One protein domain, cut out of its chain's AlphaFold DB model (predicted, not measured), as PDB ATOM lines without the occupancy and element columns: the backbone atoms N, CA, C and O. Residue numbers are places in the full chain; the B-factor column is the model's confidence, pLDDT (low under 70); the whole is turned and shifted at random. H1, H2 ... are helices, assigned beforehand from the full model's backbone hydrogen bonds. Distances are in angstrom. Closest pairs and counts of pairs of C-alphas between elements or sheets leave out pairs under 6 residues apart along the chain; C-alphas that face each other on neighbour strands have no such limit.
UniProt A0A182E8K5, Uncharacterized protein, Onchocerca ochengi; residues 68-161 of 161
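AT A GLANCE: This is residues 68 to 161 of the 161 residues of an uncharacterized protein of Onchocerca ochengi (UniProt A0A182E8K5). Two long helices, H1 and H2, lie side by side, staggered and running the same way, while the link between them, residues 112 to 128, folds back along the pair. Residues 68 to 83 of H1 stick out beyond H2. The printed part has 94 residues with two named helices, H1 then H2, and no named strand: the class is all helix. The whole is extended, with a radius of gyration of the C-alphas of 19.8 A and spans of 76 by 22 by 15 A.

HOW THE PARTS SIT: Look first at H1, residues 68 to 111, then at H2, residues 129 to 160. They touch, their closest C-alphas being those of Leu 105 and Leu 147, 5.2 A apart. Their lines stand at a shallow tilt of 18 degrees, the same way. In both, every O i to N i+4 pair is within hydrogen-bond range.

IN THESE COORDINATES: Find C-alpha 68 at (-69.860, -66.096, 6.746); from there H1 runs 65.3 A to C-alpha 111. H2 runs 47.2 A, from C-alpha 129 at (-55.860, -39.579, 1.923) to C-alpha 160 at (-16.611, -16.152, -9.708).

THE WHOLE: The printed part has no cut, and the link from H1 to H2 is long. Confidence is under 70 at residues 68 to 80 and 160 to 161.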
ATOM      1  N   LYS A  68     -70.668 -66.456   7.925       49.50
ATOM      2  CA  LYS A  68     -69.860 -66.096   6.746       49.50
ATOM      3  C   LYS A  68     -69.934 -64.608   6.396       49.50
ATOM      4  O   LYS A  68     -68.934 -64.059   5.945       49.50
ATOM      5  N   ARG A  69     -71.070 -63.938   6.636       49.47
ATOM      6  CA  ARG A  69     -71.198 -62.490   6.377       49.47
ATOM      7  C   ARG A  69     -70.366 -61.661   7.361       49.47
ATOM      8  O   ARG A  69     -69.617 -60.802   6.911       49.47
ATOM      9  N   GLN A  70     -70.378 -62.001   8.653       49.84
ATOM     10  CA  GLN A  70     -69.539 -61.322   9.654       49.84
ATOM     11  C   GLN A  70     -68.035 -61.504   9.391       49.84
ATOM     12  O   GLN A  70     -67.266 -60.557   9.534       49.84
ATOM     13  N   LEU A  71     -67.596 -62.688   8.949       51.75
ATOM     14  CA  LEU A  71     -66.176 -62.966   8.701       51.75
ATOM     15  C   LEU A  71     -65.613 -62.202   7.480       51.75
ATOM     16  O   LEU A  71     -64.467 -61.743   7.503       51.75
ATOM     17  N   LEU A  72     -66.422 -62.004   6.433       55.00
ATOM     18  CA  LEU A  72     -66.081 -61.148   5.285       55.00
ATOM     19  C   LEU A  72     -66.036 -59.654   5.657       55.00
ATOM     20  O   LEU A  72     -65.202 -58.907   5.148       55.00
ATOM     21  N   GLU A  73     -66.885 -59.216   6.582       50.50
ATOM     22  CA  GLU A  73     -66.941 -57.825   7.046       50.50
ATOM     23  C   GLU A  73     -65.776 -57.482   7.999       50.50
ATOM     24  O   GLU A  73     -65.118 -56.446   7.850       50.50
ATOM     25  N   LEU A  74     -65.410 -58.405   8.894       54.19
ATOM     26  CA  LEU A  74     -64.217 -58.323   9.751       54.19
ATOM     27  C   LEU A  74     -62.909 -58.320   8.941       54.19
ATOM     28  O   LEU A  74     -61.986 -57.553   9.218       54.19
ATOM     29  N   SER A  75     -62.809 -59.147   7.901       53.72
ATOM     30  CA  SER A  75     -61.613 -59.173   7.046       53.72
ATOM     31  C   SER A  75     -61.486 -57.913   6.177       53.72
ATOM     32  O   SER A  75     -60.374 -57.402   5.995       53.72
ATOM     33  N   ARG A  76     -62.605 -57.339   5.716       51.31
ATOM     34  CA  ARG A  76     -62.626 -56.062   4.981       51.31
ATOM     35  C   ARG A  76     -62.224 -54.875   5.859       51.31
ATOM     36  O   ARG A  76     -61.437 -54.035   5.420       51.31
ATOM     37  N   THR A  77     -62.692 -54.829   7.104       55.47
ATOM     38  CA  THR A  77     -62.327 -53.781   8.075       55.47
ATOM     39  C   THR A  77     -60.874 -53.900   8.542       55.47
ATOM     40  O   THR A  77     -60.184 -52.883   8.642       55.47
ATOM     41  N   HIS A  78     -60.343 -55.115   8.725       57.22
ATOM     42  CA  HIS A  78     -58.914 -55.321   8.998       57.22
ATOM     43  C   HIS A  78     -58.011 -54.942   7.815       57.22
ATOM     44  O   HIS A  78     -56.934 -54.383   8.024       57.22
ATOM     45  N   SER A  79     -58.428 -55.224   6.578       62.56
ATOM     46  CA  SER A  79     -57.684 -54.834   5.370       62.56
ATOM     47  C   SER A  79     -57.682 -53.313   5.164       62.56
ATOM     48  O   SER A  79     -56.630 -52.713   4.936       62.56
ATOM     49  N   SER A  80     -58.839 -52.670   5.345       63.38
ATOM     50  CA  SER A  80     -58.984 -51.212   5.263       63.38
ATOM     51  C   SER A  80     -58.152 -50.487   6.329       63.38
ATOM     52  O   SER A  80     -57.412 -49.561   5.996       63.38
ATOM     53  N   ASN A  81     -58.161 -50.973   7.577       71.06
ATOM     54  CA  ASN A  81     -57.318 -50.426   8.647       71.06
ATOM     55  C   ASN A  81     -55.819 -50.567   8.354       71.06
ATOM     56  O   ASN A  81     -55.050 -49.641   8.604       71.06
ATOM     57  N   LYS A  82     -55.381 -51.699   7.783       79.50
ATOM     58  CA  LYS A  82     -53.980 -51.872   7.366       79.50
ATOM     59  C   LYS A  82     -53.592 -50.876   6.272       79.50
ATOM     60  O   LYS A  82     -52.508 -50.302   6.344       79.50
ATOM     61  N   HIS A  83     -54.461 -50.657   5.288       80.81
ATOM     62  CA  HIS A  83     -54.208 -49.699   4.211       80.81
ATOM     63  C   HIS A  83     -54.125 -48.255   4.729       80.81
ATOM     64  O   HIS A  83     -53.186 -47.539   4.380       80.81
ATOM     65  N   ALA A  84     -55.048 -47.850   5.607       81.06
ATOM     66  CA  ALA A  84     -55.018 -46.538   6.253       81.06
ATOM     67  C   ALA A  84     -53.713 -46.328   7.041       81.06
ATOM     68  O   ALA A  84     -53.005 -45.347   6.830       81.06
ATOM     69  N   LEU A  85     -53.310 -47.316   7.843       85.31
ATOM     70  CA  LEU A  85     -52.086 -47.246   8.646       85.31
ATOM     71  C   LEU A  85     -50.812 -47.185   7.781       85.31
ATOM     72  O   LEU A  85     -49.850 -46.489   8.117       85.31
ATOM     73  N   LEU A  86     -50.780 -47.895   6.648       87.75
ATOM     74  CA  LEU A  86     -49.681 -47.802   5.679       87.75
ATOM     75  C   LEU A  86     -49.623 -46.427   5.005       87.75
ATOM     76  O   LEU A  86     -48.527 -45.888   4.816       87.75
ATOM     77  N   MET A  87     -50.776 -45.845   4.672       87.19
ATOM     78  CA  MET A  87     -50.846 -44.483   4.150       87.19
ATOM     79  C   MET A  87     -50.343 -43.460   5.161       87.19
ATOM     80  O   MET A  87     -49.492 -42.647   4.804       87.19
ATOM     81  N   ASP A  88     -50.775 -43.546   6.415       87.31
ATOM     82  CA  ASP A  88     -50.327 -42.631   7.466       87.31
ATOM     83  C   ASP A  88     -48.817 -42.724   7.678       87.31
ATOM     84  O   ASP A  88     -48.131 -41.704   7.782       87.31
ATOM     85  N   LYS A  89     -48.249 -43.936   7.670       91.69
ATOM     86  CA  LYS A  89     -46.790 -44.123   7.715       91.69
ATOM     87  C   LYS A  89     -46.092 -43.431   6.544       91.69
ATOM     88  O   LYS A  89     -45.065 -42.779   6.744       91.69
ATOM     89  N   ARG A  90     -46.643 -43.556   5.335       91.50
ATOM     90  CA  ARG A  90     -46.084 -42.940   4.125       91.50
ATOM     91  C   ARG A  90     -46.160 -41.414   4.175       91.50
ATOM     92  O   ARG A  90     -45.171 -40.758   3.853       91.50
ATOM     93  N   VAL A  91     -47.289 -40.860   4.612       91.19
ATOM     94  CA  VAL A  91     -47.478 -39.417   4.820       91.19
ATOM     95  C   VAL A  91     -46.475 -38.901   5.850       91.19
ATOM     96  O   VAL A  91     -45.717 -37.982   5.553       91.19
ATOM     97  N   ASN A  92     -46.362 -39.553   7.008       91.69
ATOM     98  CA  ASN A  92     -45.406 -39.169   8.050       91.69
ATOM     99  C   ASN A  92     -43.949 -39.183   7.560       91.69
ATOM    100  O   ASN A  92     -43.175 -38.278   7.881       91.69
ATOM    101  N   LEU A  93     -43.562 -40.186   6.767       93.25
ATOM    102  CA  LEU A  93     -42.230 -40.235   6.159       93.25
ATOM    103  C   LEU A  93     -42.000 -39.038   5.224       93.25
ATOM    104  O   LEU A  93     -40.934 -38.420   5.264       93.25
ATOM    105  N   MET A  94     -43.006 -38.695   4.417       93.06
ATOM    106  CA  MET A  94     -42.959 -37.560   3.499       93.06
ATOM    107  C   MET A  94     -42.804 -36.234   4.253       93.06
ATOM    108  O   MET A  94     -41.933 -35.440   3.910       93.06
ATOM    109  N   ILE A  95     -43.570 -36.031   5.327       91.75
ATOM    110  CA  ILE A  95     -43.500 -34.825   6.165       91.75
ATOM    111  C   ILE A  95     -42.105 -34.681   6.786       91.75
ATOM    112  O   ILE A  95     -41.493 -33.615   6.721       91.75
ATOM    113  N   ARG A  96     -41.543 -35.769   7.333       93.44
ATOM    114  CA  ARG A  96     -40.170 -35.758   7.872       93.44
ATOM    115  C   ARG A  96     -39.145 -35.388   6.802       93.44
ATOM    116  O   ARG A  96     -38.223 -34.624   7.079       93.44
ATOM    117  N   ARG A  97     -39.304 -35.917   5.587       93.25
ATOM    118  CA  ARG A  97     -38.438 -35.593   4.447       93.25
ATOM    119  C   ARG A  97     -38.547 -34.119   4.060       93.25
ATOM    120  O   ARG A  97     -37.519 -33.478   3.866       93.25
ATOM    121  N   GLN A  98     -39.759 -33.573   4.005       92.81
ATOM    122  CA  GLN A  98     -39.981 -32.150   3.747       92.81
ATOM    123  C   GLN A  98     -39.363 -31.258   4.825       92.81
ATOM    124  O   GLN A  98     -38.808 -30.218   4.488       92.81
ATOM    125  N   ASN A  99     -39.439 -31.638   6.105       91.88
ATOM    126  CA  ASN A  99     -38.804 -30.877   7.187       91.88
ATOM    127  C   ASN A  99     -37.293 -30.781   6.976       91.88
ATOM    128  O   ASN A  99     -36.765 -29.679   6.930       91.88
ATOM    129  N   ARG A 100     -36.631 -31.914   6.712       93.75
ATOM    130  CA  ARG A 100     -35.185 -31.938   6.433       93.75
ATOM    131  C   ARG A 100     -34.809 -31.091   5.221       93.75
ATOM    132  O   ARG A 100     -33.884 -30.301   5.292       93.75
ATOM    133  N   LEU A 101     -35.554 -31.212   4.120       93.31
ATOM    134  CA  LEU A 101     -35.301 -30.403   2.923       93.31
ATOM    135  C   LEU A 101     -35.499 -28.907   3.175       93.31
ATOM    136  O   LEU A 101     -34.799 -28.093   2.582       93.31
ATOM    137  N   ARG A 102     -36.459 -28.537   4.030       91.81
ATOM    138  CA  ARG A 102     -36.637 -27.149   4.455       91.81
ATOM    139  C   ARG A 102     -35.448 -26.685   5.282       91.81
ATOM    140  O   ARG A 102     -34.946 -25.609   4.998       91.81
ATOM    141  N   ASP A 103     -34.984 -27.479   6.239       92.44
ATOM    142  CA  ASP A 103     -33.801 -27.165   7.049       92.44
ATOM    143  C   ASP A 103     -32.566 -26.943   6.165       92.44
ATOM    144  O   ASP A 103     -31.980 -25.863   6.202       92.44
ATOM    145  N   ASP A 104     -32.279 -27.885   5.262       93.19
ATOM    146  CA  ASP A 104     -31.180 -27.781   4.295       93.19
ATOM    147  C   ASP A 104     -31.291 -26.524   3.418       93.19
ATOM    148  O   ASP A 104     -30.290 -25.886   3.086       93.19
ATOM    149  N   LEU A 105     -32.511 -26.170   3.003       92.38
ATOM    150  CA  LEU A 105     -32.767 -24.997   2.172       92.38
ATOM    151  C   LEU A 105     -32.583 -23.696   2.953       92.38
ATOM    152  O   LEU A 105     -32.037 -22.745   2.395       92.38
ATOM    153  N   ARG A 106     -32.994 -23.654   4.225       91.81
ATOM    154  CA  ARG A 106     -32.749 -22.510   5.114       91.81
ATOM    155  C   ARG A 106     -31.255 -22.301   5.316       91.81
ATOM    156  O   ARG A 106     -30.764 -21.188   5.154       91.81
ATOM    157  N   ASP A 107     -30.514 -23.371   5.585       90.94
ATOM    158  CA  ASP A 107     -29.065 -23.289   5.769       90.94
ATOM    159  C   ASP A 107     -28.352 -22.860   4.475       90.94
ATOM    160  O   ASP A 107     -27.507 -21.963   4.504       90.94
ATOM    161  N   ALA A 108     -28.755 -23.394   3.316       89.75
ATOM    162  CA  ALA A 108     -28.221 -22.966   2.020       89.75
ATOM    163  C   ALA A 108     -28.527 -21.489   1.705       89.75
ATOM    164  O   ALA A 108     -27.681 -20.784   1.156       89.75
ATOM    165  N   LYS A 109     -29.722 -20.999   2.058       90.94
ATOM    166  CA  LYS A 109     -30.091 -19.585   1.900       90.94
ATOM    167  C   LYS A 109     -29.299 -18.663   2.822       90.94
ATOM    168  O   LYS A 109     -28.885 -17.597   2.371       90.94
ATOM    169  N   ARG A 110     -29.040 -19.074   4.070       89.94
ATOM    170  CA  ARG A 110     -28.211 -18.302   5.013       89.94
ATOM    171  C   ARG A 110     -26.799 -18.081   4.483       89.94
ATOM    172  O   ARG A 110     -26.294 -16.973   4.609       89.94
ATOM    173  N   LEU A 111     -26.196 -19.091   3.851       86.88
ATOM    174  CA  LEU A 111     -24.877 -18.952   3.214       86.88
ATOM    175  C   LEU A 111     -24.868 -17.890   2.106       86.88
ATOM    176  O   LEU A 111     -23.864 -17.224   1.899       86.88
ATOM    177  N   LEU A 112     -25.998 -17.718   1.420       87.00
ATOM    178  CA  LEU A 112     -26.191 -16.706   0.383       87.00
ATOM    179  C   LEU A 112     -26.663 -15.347   0.929       87.00
ATOM    180  O   LEU A 112     -26.881 -14.429   0.142       87.00
ATOM    181  N   GLY A 113     -26.893 -15.217   2.240       87.31
ATOM    182  CA  GLY A 113     -27.482 -14.015   2.839       87.31
ATOM    183  C   GLY A 113     -28.932 -13.741   2.410       87.31
ATOM    184  O   GLY A 113     -29.407 -12.616   2.542       87.31
ATOM    185  N   VAL A 114     -29.644 -14.744   1.882       87.88
ATOM    186  CA  VAL A 114     -31.034 -14.606   1.418       87.88
ATOM    187  C   VAL A 114     -31.996 -14.862   2.577       87.88
ATOM    188  O   VAL A 114     -31.840 -15.834   3.316       87.88
ATOM    189  N   ALA A 115     -33.018 -14.014   2.714       84.56
ATOM    190  CA  ALA A 115     -34.039 -14.158   3.745       84.56
ATOM    191  C   ALA A 115     -34.870 -15.449   3.592       84.56
ATOM    192  O   ALA A 115     -35.081 -15.992   2.494       84.56
ATOM    193  N   ASP A 116     -35.355 -15.944   4.730       82.31
ATOM    194  CA  ASP A 116     -36.238 -17.100   4.769       82.31
ATOM    195  C   ASP A 116     -37.679 -16.708   4.449       82.31
ATOM    196  O   ASP A 116     -38.237 -15.779   5.022       82.31
ATOM    197  N   GLU A 117     -38.289 -17.476   3.550       77.31
ATOM    198  CA  GLU A 117     -39.683 -17.312   3.146       77.31
ATOM    199  C   GLU A 117     -40.535 -18.333   3.897       77.31
ATOM    200  O   GLU A 117     -40.159 -19.507   4.010       77.31
ATOM    201  N   HIS A 118     -41.701 -17.917   4.389       77.62
ATOM    202  CA  HIS A 118     -42.647 -18.845   4.999       77.62
ATOM    203  C   HIS A 118     -43.334 -19.687   3.920       77.62
ATOM    204  O   HIS A 118     -44.003 -19.172   3.028       77.62
ATOM    205  N   PHE A 119     -43.189 -21.010   4.010       73.44
ATOM    206  CA  PHE A 119     -43.859 -21.941   3.106       73.44
ATOM    207  C   PHE A 119     -45.130 -22.487   3.747       73.44
ATOM    208  O   PHE A 119     -45.071 -23.167   4.773       73.44
ATOM    209  N   LEU A 120     -46.266 -22.242   3.095       78.06
ATOM    210  CA  LEU A 120     -47.483 -23.013   3.334       78.06
ATOM    211  C   LEU A 120     -47.213 -24.468   2.932       78.06
ATOM    212  O   LEU A 120     -46.631 -24.718   1.877       78.06
ATOM    213  N   THR A 121     -47.589 -25.414   3.791       84.56
ATOM    214  CA  THR A 121     -47.411 -26.850   3.538       84.56
ATOM    215  C   THR A 121     -48.757 -27.554   3.503       84.56
ATOM    216  O   THR A 121     -49.652 -27.275   4.303       84.56
ATOM    217  N   ALA A 122     -48.875 -28.547   2.633       82.94
ATOM    218  CA  ALA A 122     -50.016 -29.441   2.575       82.94
ATOM    219  C   ALA A 122     -50.203 -30.197   3.899       82.94
ATOM    220  O   ALA A 122     -51.324 -30.563   4.235       82.94
ATOM    221  N   SER A 123     -49.145 -30.351   4.706       81.56
ATOM    222  CA  SER A 123     -49.215 -30.971   6.038       81.56
ATOM    223  C   SER A 123     -50.123 -30.222   7.020       81.56
ATOM    224  O   SER A 123     -50.628 -30.830   7.956       81.56
ATOM    225  N   THR A 124     -50.309 -28.909   6.841       82.44
ATOM    226  CA  THR A 124     -51.189 -28.071   7.679       82.44
ATOM    227  C   THR A 124     -52.559 -27.846   7.043       82.44
ATOM    228  O   THR A 124     -53.377 -27.109   7.584       82.44
ATOM    229  N   SER A 125     -52.802 -28.429   5.869       85.12
ATOM    230  CA  SER A 125     -54.083 -28.335   5.178       85.12
ATOM    231  C   SER A 125     -55.051 -29.417   5.661       85.12
ATOM    232  O   SER A 125     -54.640 -30.445   6.192       85.12
ATOM    233  N   ASN A 126     -56.342 -29.228   5.395       87.00
ATOM    234  CA  ASN A 126     -57.377 -30.227   5.687       87.00
ATOM    235  C   ASN A 126     -57.429 -31.362   4.640       87.00
ATOM    236  O   ASN A 126     -58.407 -32.107   4.590       87.00
ATOM    237  N   LEU A 127     -56.417 -31.476   3.769       86.88
ATOM    238  CA  LEU A 127     -56.345 -32.536   2.768       86.88
ATOM    239  C   LEU A 127     -56.173 -33.893   3.453       86.88
ATOM    240  O   LEU A 127     -55.412 -34.038   4.406       86.88
ATOM    241  N   GLN A 128     -56.852 -34.907   2.929       86.94
ATOM    242  CA  GLN A 128     -56.800 -36.264   3.458       86.94
ATOM    243  C   GLN A 128     -56.457 -37.266   2.366       86.94
ATOM    244  O   GLN A 128     -56.603 -37.016   1.166       86.94
ATOM    245  N   GLY A 129     -56.003 -38.436   2.799       85.94
ATOM    246  CA  GLY A 129     -55.860 -39.579   1.923       85.94
ATOM    247  C   GLY A 129     -54.840 -39.372   0.794       85.94
ATOM    248  O   GLY A 129     -53.724 -38.898   1.006       85.94
ATOM    249  N   ALA A 130     -55.213 -39.799  -0.415       87.81
ATOM    250  CA  ALA A 130     -54.334 -39.789  -1.584       87.81
ATOM    251  C   ALA A 130     -53.982 -38.364  -2.037       87.81
ATOM    252  O   ALA A 130     -52.837 -38.102  -2.396       87.81
ATOM    253  N   THR A 131     -54.927 -37.426  -1.940       91.19
ATOM    254  CA  THR A 131     -54.720 -36.025  -2.329       91.19
ATOM    255  C   THR A 131     -53.660 -35.348  -1.464       91.19
ATOM    256  O   THR A 131     -52.797 -34.646  -1.988       91.19
ATOM    257  N   LEU A 132     -53.664 -35.607  -0.150       91.69
ATOM    258  CA  LEU A 132     -52.604 -35.131   0.743       91.69
ATOM    259  C   LEU A 132     -51.239 -35.679   0.312       91.69
ATOM    260  O   LEU A 132     -50.261 -34.941   0.229       91.69
ATOM    261  N   LEU A 133     -51.169 -36.976   0.006       91.12
ATOM    262  CA  LEU A 133     -49.927 -37.618  -0.408       91.12
ATOM    263  C   LEU A 133     -49.376 -37.030  -1.717       91.12
ATOM    264  O   LEU A 133     -48.166 -36.815  -1.832       91.12
ATOM    265  N   GLU A 134     -50.240 -36.764  -2.694       93.12
ATOM    266  CA  GLU A 134     -49.863 -36.128  -3.959       93.12
ATOM    267  C   GLU A 134     -49.373 -34.696  -3.751       93.12
ATOM    268  O   GLU A 134     -48.297 -34.348  -4.247       93.12
ATOM    269  N   ALA A 135     -50.096 -33.899  -2.960       93.44
ATOM    270  CA  ALA A 135     -49.703 -32.531  -2.631       93.44
ATOM    271  C   ALA A 135     -48.328 -32.496  -1.941       93.44
ATOM    272  O   ALA A 135     -47.422 -31.792  -2.392       93.44
ATOM    273  N   LEU A 136     -48.113 -33.346  -0.929       92.88
ATOM    274  CA  LEU A 136     -46.815 -33.460  -0.260       92.88
ATOM    275  C   LEU A 136     -45.708 -33.913  -1.224       92.88
ATOM    276  O   LEU A 136     -44.575 -33.433  -1.146       92.88
ATOM    277  N   THR A 137     -46.015 -34.815  -2.160       93.38
ATOM    278  CA  THR A 137     -45.055 -35.265  -3.180       93.38
ATOM    279  C   THR A 137     -44.627 -34.108  -4.083       93.38
ATOM    280  O   THR A 137     -43.432 -33.941  -4.345       93.38
ATOM    281  N   GLN A 138     -45.577 -33.297  -4.554       94.69
ATOM    282  CA  GLN A 138     -45.287 -32.140  -5.403       94.69
ATOM    283  C   GLN A 138     -44.475 -31.081  -4.654       94.69
ATOM    284  O   GLN A 138     -43.431 -30.652  -5.148       94.69
ATOM    285  N   GLU A 139     -44.885 -30.728  -3.437       92.50
ATOM    286  CA  GLU A 139     -44.142 -29.809  -2.571       92.50
ATOM    287  C   GLU A 139     -42.706 -30.280  -2.332       92.50
ATOM    288  O   GLU A 139     -41.766 -29.488  -2.395       92.50
ATOM    289  N   THR A 140     -42.514 -31.584  -2.120       93.75
ATOM    290  CA  THR A 140     -41.180 -32.155  -1.913       93.75
ATOM    291  C   THR A 140     -40.292 -31.963  -3.144       93.75
ATOM    292  O   THR A 140     -39.151 -31.524  -3.010       93.75
ATOM    293  N   LYS A 141     -40.816 -32.205  -4.354       95.44
ATOM    294  CA  LYS A 141     -40.080 -31.959  -5.609       95.44
ATOM    295  C   LYS A 141     -39.729 -30.481  -5.792       95.44
ATOM    296  O   LYS A 141     -38.665 -30.158  -6.316       95.44
ATOM    297  N   ILE A 142     -40.619 -29.576  -5.386       94.06
ATOM    298  CA  ILE A 142     -40.363 -28.131  -5.451       94.06
ATOM    299  C   ILE A 142     -39.230 -27.750  -4.489       94.06
ATOM    300  O   ILE A 142     -38.322 -27.019  -4.887       94.06
ATOM    301  N   LEU A 143     -39.246 -28.268  -3.256       93.00
ATOM    302  CA  LEU A 143     -38.184 -28.032  -2.271       93.00
ATOM    303  C   LEU A 143     -36.820 -28.521  -2.771       93.00
ATOM    304  O   LEU A 143     -35.847 -27.779  -2.689       93.00
ATOM    305  N   GLU A 144     -36.756 -29.719  -3.356       94.69
ATOM    306  CA  GLU A 144     -35.523 -30.254  -3.955       94.69
ATOM    307  C   GLU A 144     -34.968 -29.338  -5.049       94.69
ATOM    308  O   GLU A 144     -33.787 -28.992  -5.033       94.69
ATOM    309  N   LYS A 145     -35.823 -28.903  -5.985       96.44
ATOM    310  CA  LYS A 145     -35.412 -28.000  -7.071       96.44
ATOM    311  C   LYS A 145     -34.863 -26.683  -6.534       96.44
ATOM    312  O   LYS A 145     -33.841 -26.206  -7.020       96.44
ATOM    313  N   ARG A 146     -35.522 -26.106  -5.526       93.31
ATOM    314  CA  ARG A 146     -35.067 -24.862  -4.891       93.31
ATOM    315  C   ARG A 146     -33.733 -25.047  -4.175       93.31
ATOM    316  O   ARG A 146     -32.861 -24.199  -4.318       93.31
ATOM    317  N   LEU A 147     -33.550 -26.160  -3.463       93.31
ATOM    318  CA  LEU A 147     -32.290 -26.472  -2.787       93.31
ATOM    319  C   LEU A 147     -31.133 -26.597  -3.786       93.31
ATOM    320  O   LEU A 147     -30.066 -26.030  -3.560       93.31
ATOM    321  N   ILE A 148     -31.351 -27.291  -4.906       94.75
ATOM    322  CA  ILE A 148     -30.353 -27.410  -5.980       94.75
ATOM    323  C   ILE A 148     -30.025 -26.031  -6.558       94.75
ATOM    324  O   ILE A 148     -28.853 -25.694  -6.687       94.75
ATOM    325  N   ALA A 149     -31.035 -25.207  -6.846       93.50
ATOM    326  CA  ALA A 149     -30.817 -23.853  -7.350       93.50
ATOM    327  C   ALA A 149     -30.000 -22.991  -6.371       93.50
ATOM    328  O   ALA A 149     -29.054 -22.332  -6.794       93.50
ATOM    329  N   CYS A 150     -30.302 -23.044  -5.068       91.94
ATOM    330  CA  CYS A 150     -29.520 -22.348  -4.041       91.94
ATOM    331  C   CYS A 150     -28.070 -22.845  -3.988       91.94
ATOM    332  O   CYS A 150     -27.150 -22.034  -3.973       91.94
ATOM    333  N   ARG A 151     -27.844 -24.163  -4.011       92.19
ATOM    334  CA  ARG A 151     -26.484 -24.730  -4.014       92.19
ATOM    335  C   ARG A 151     -25.696 -24.324  -5.257       92.19
ATOM    336  O   ARG A 151     -24.537 -23.939  -5.143       92.19
ATOM    337  N   ASN A 152     -26.334 -24.355  -6.424       92.81
ATOM    338  CA  ASN A 152     -25.721 -23.915  -7.674       92.81
ATOM    339  C   ASN A 152     -25.378 -22.425  -7.623       92.81
ATOM    340  O   ASN A 152     -24.286 -22.039  -8.020       92.81
ATOM    341  N   HIS A 153     -26.277 -21.592  -7.094       91.31
ATOM    342  CA  HIS A 153     -26.017 -20.166  -6.938       91.31
ATOM    343  C   HIS A 153     -24.829 -19.911  -6.003       91.31
ATOM    344  O   HIS A 153     -23.928 -19.166  -6.370       91.31
ATOM    345  N   ALA A 154     -24.772 -20.584  -4.851       87.56
ATOM    346  CA  ALA A 154     -23.645 -20.468  -3.924       87.56
ATOM    347  C   ALA A 154     -22.320 -20.875  -4.575       87.56
ATOM    348  O   ALA A 154     -21.320 -20.184  -4.407       87.56
ATOM    349  N   MET A 155     -22.323 -21.949  -5.367       89.50
ATOM    350  CA  MET A 155     -21.150 -22.376  -6.128       89.50
ATOM    351  C   MET A 155     -20.707 -21.311  -7.137       89.50
ATOM    352  O   MET A 155     -19.538 -20.952  -7.157       89.50
ATOM    353  N   ILE A 156     -21.637 -20.762  -7.927       88.75
ATOM    354  CA  ILE A 156     -21.344 -19.700  -8.903       88.75
ATOM    355  C   ILE A 156     -20.752 -18.475  -8.203       88.75
ATOM    356  O   ILE A 156     -19.719 -17.971  -8.629       88.75
ATOM    357  N   VAL A 157     -21.376 -18.024  -7.114       82.69
ATOM    358  CA  VAL A 157     -20.919 -16.859  -6.345       82.69
ATOM    359  C   VAL A 157     -19.531 -17.104  -5.755       82.69
ATOM    360  O   VAL A 157     -18.685 -16.228  -5.833       82.69
ATOM    361  N   THR A 158     -19.265 -18.299  -5.226       79.56
ATOM    362  CA  THR A 158     -17.970 -18.619  -4.596       79.56
ATOM    363  C   THR A 158     -16.845 -18.832  -5.615       79.56
ATOM    364  O   THR A 158     -15.687 -18.630  -5.279       79.56
ATOM    365  N   CYS A 159     -17.150 -19.273  -6.840       75.88
ATOM    366  CA  CYS A 159     -16.136 -19.531  -7.870       75.88
ATOM    367  C   CYS A 159     -15.861 -18.338  -8.801       75.88
ATOM    368  O   CYS A 159     -14.863 -18.368  -9.517       75.88
ATOM    369  N   LEU A 160     -16.755 -17.344  -8.857       67.44
ATOM    370  CA  LEU A 160     -16.611 -16.152  -9.708       67.44
ATOM    371  C   LEU A 160     -16.229 -14.878  -8.933       67.44
ATOM    372  O   LEU A 160     -15.970 -13.857  -9.571       67.44
ATOM    373  N   LEU A 161     -16.218 -14.931  -7.598       55.06
ATOM    374  CA  LEU A 161     -15.645 -13.915  -6.704       55.06
ATOM    375  C   LEU A 161     -14.221 -14.309  -6.306       55.06
ATOM    376  O   LEU A 161     -13.394 -13.382  -6.172       55.06
TER     377      LEU A 161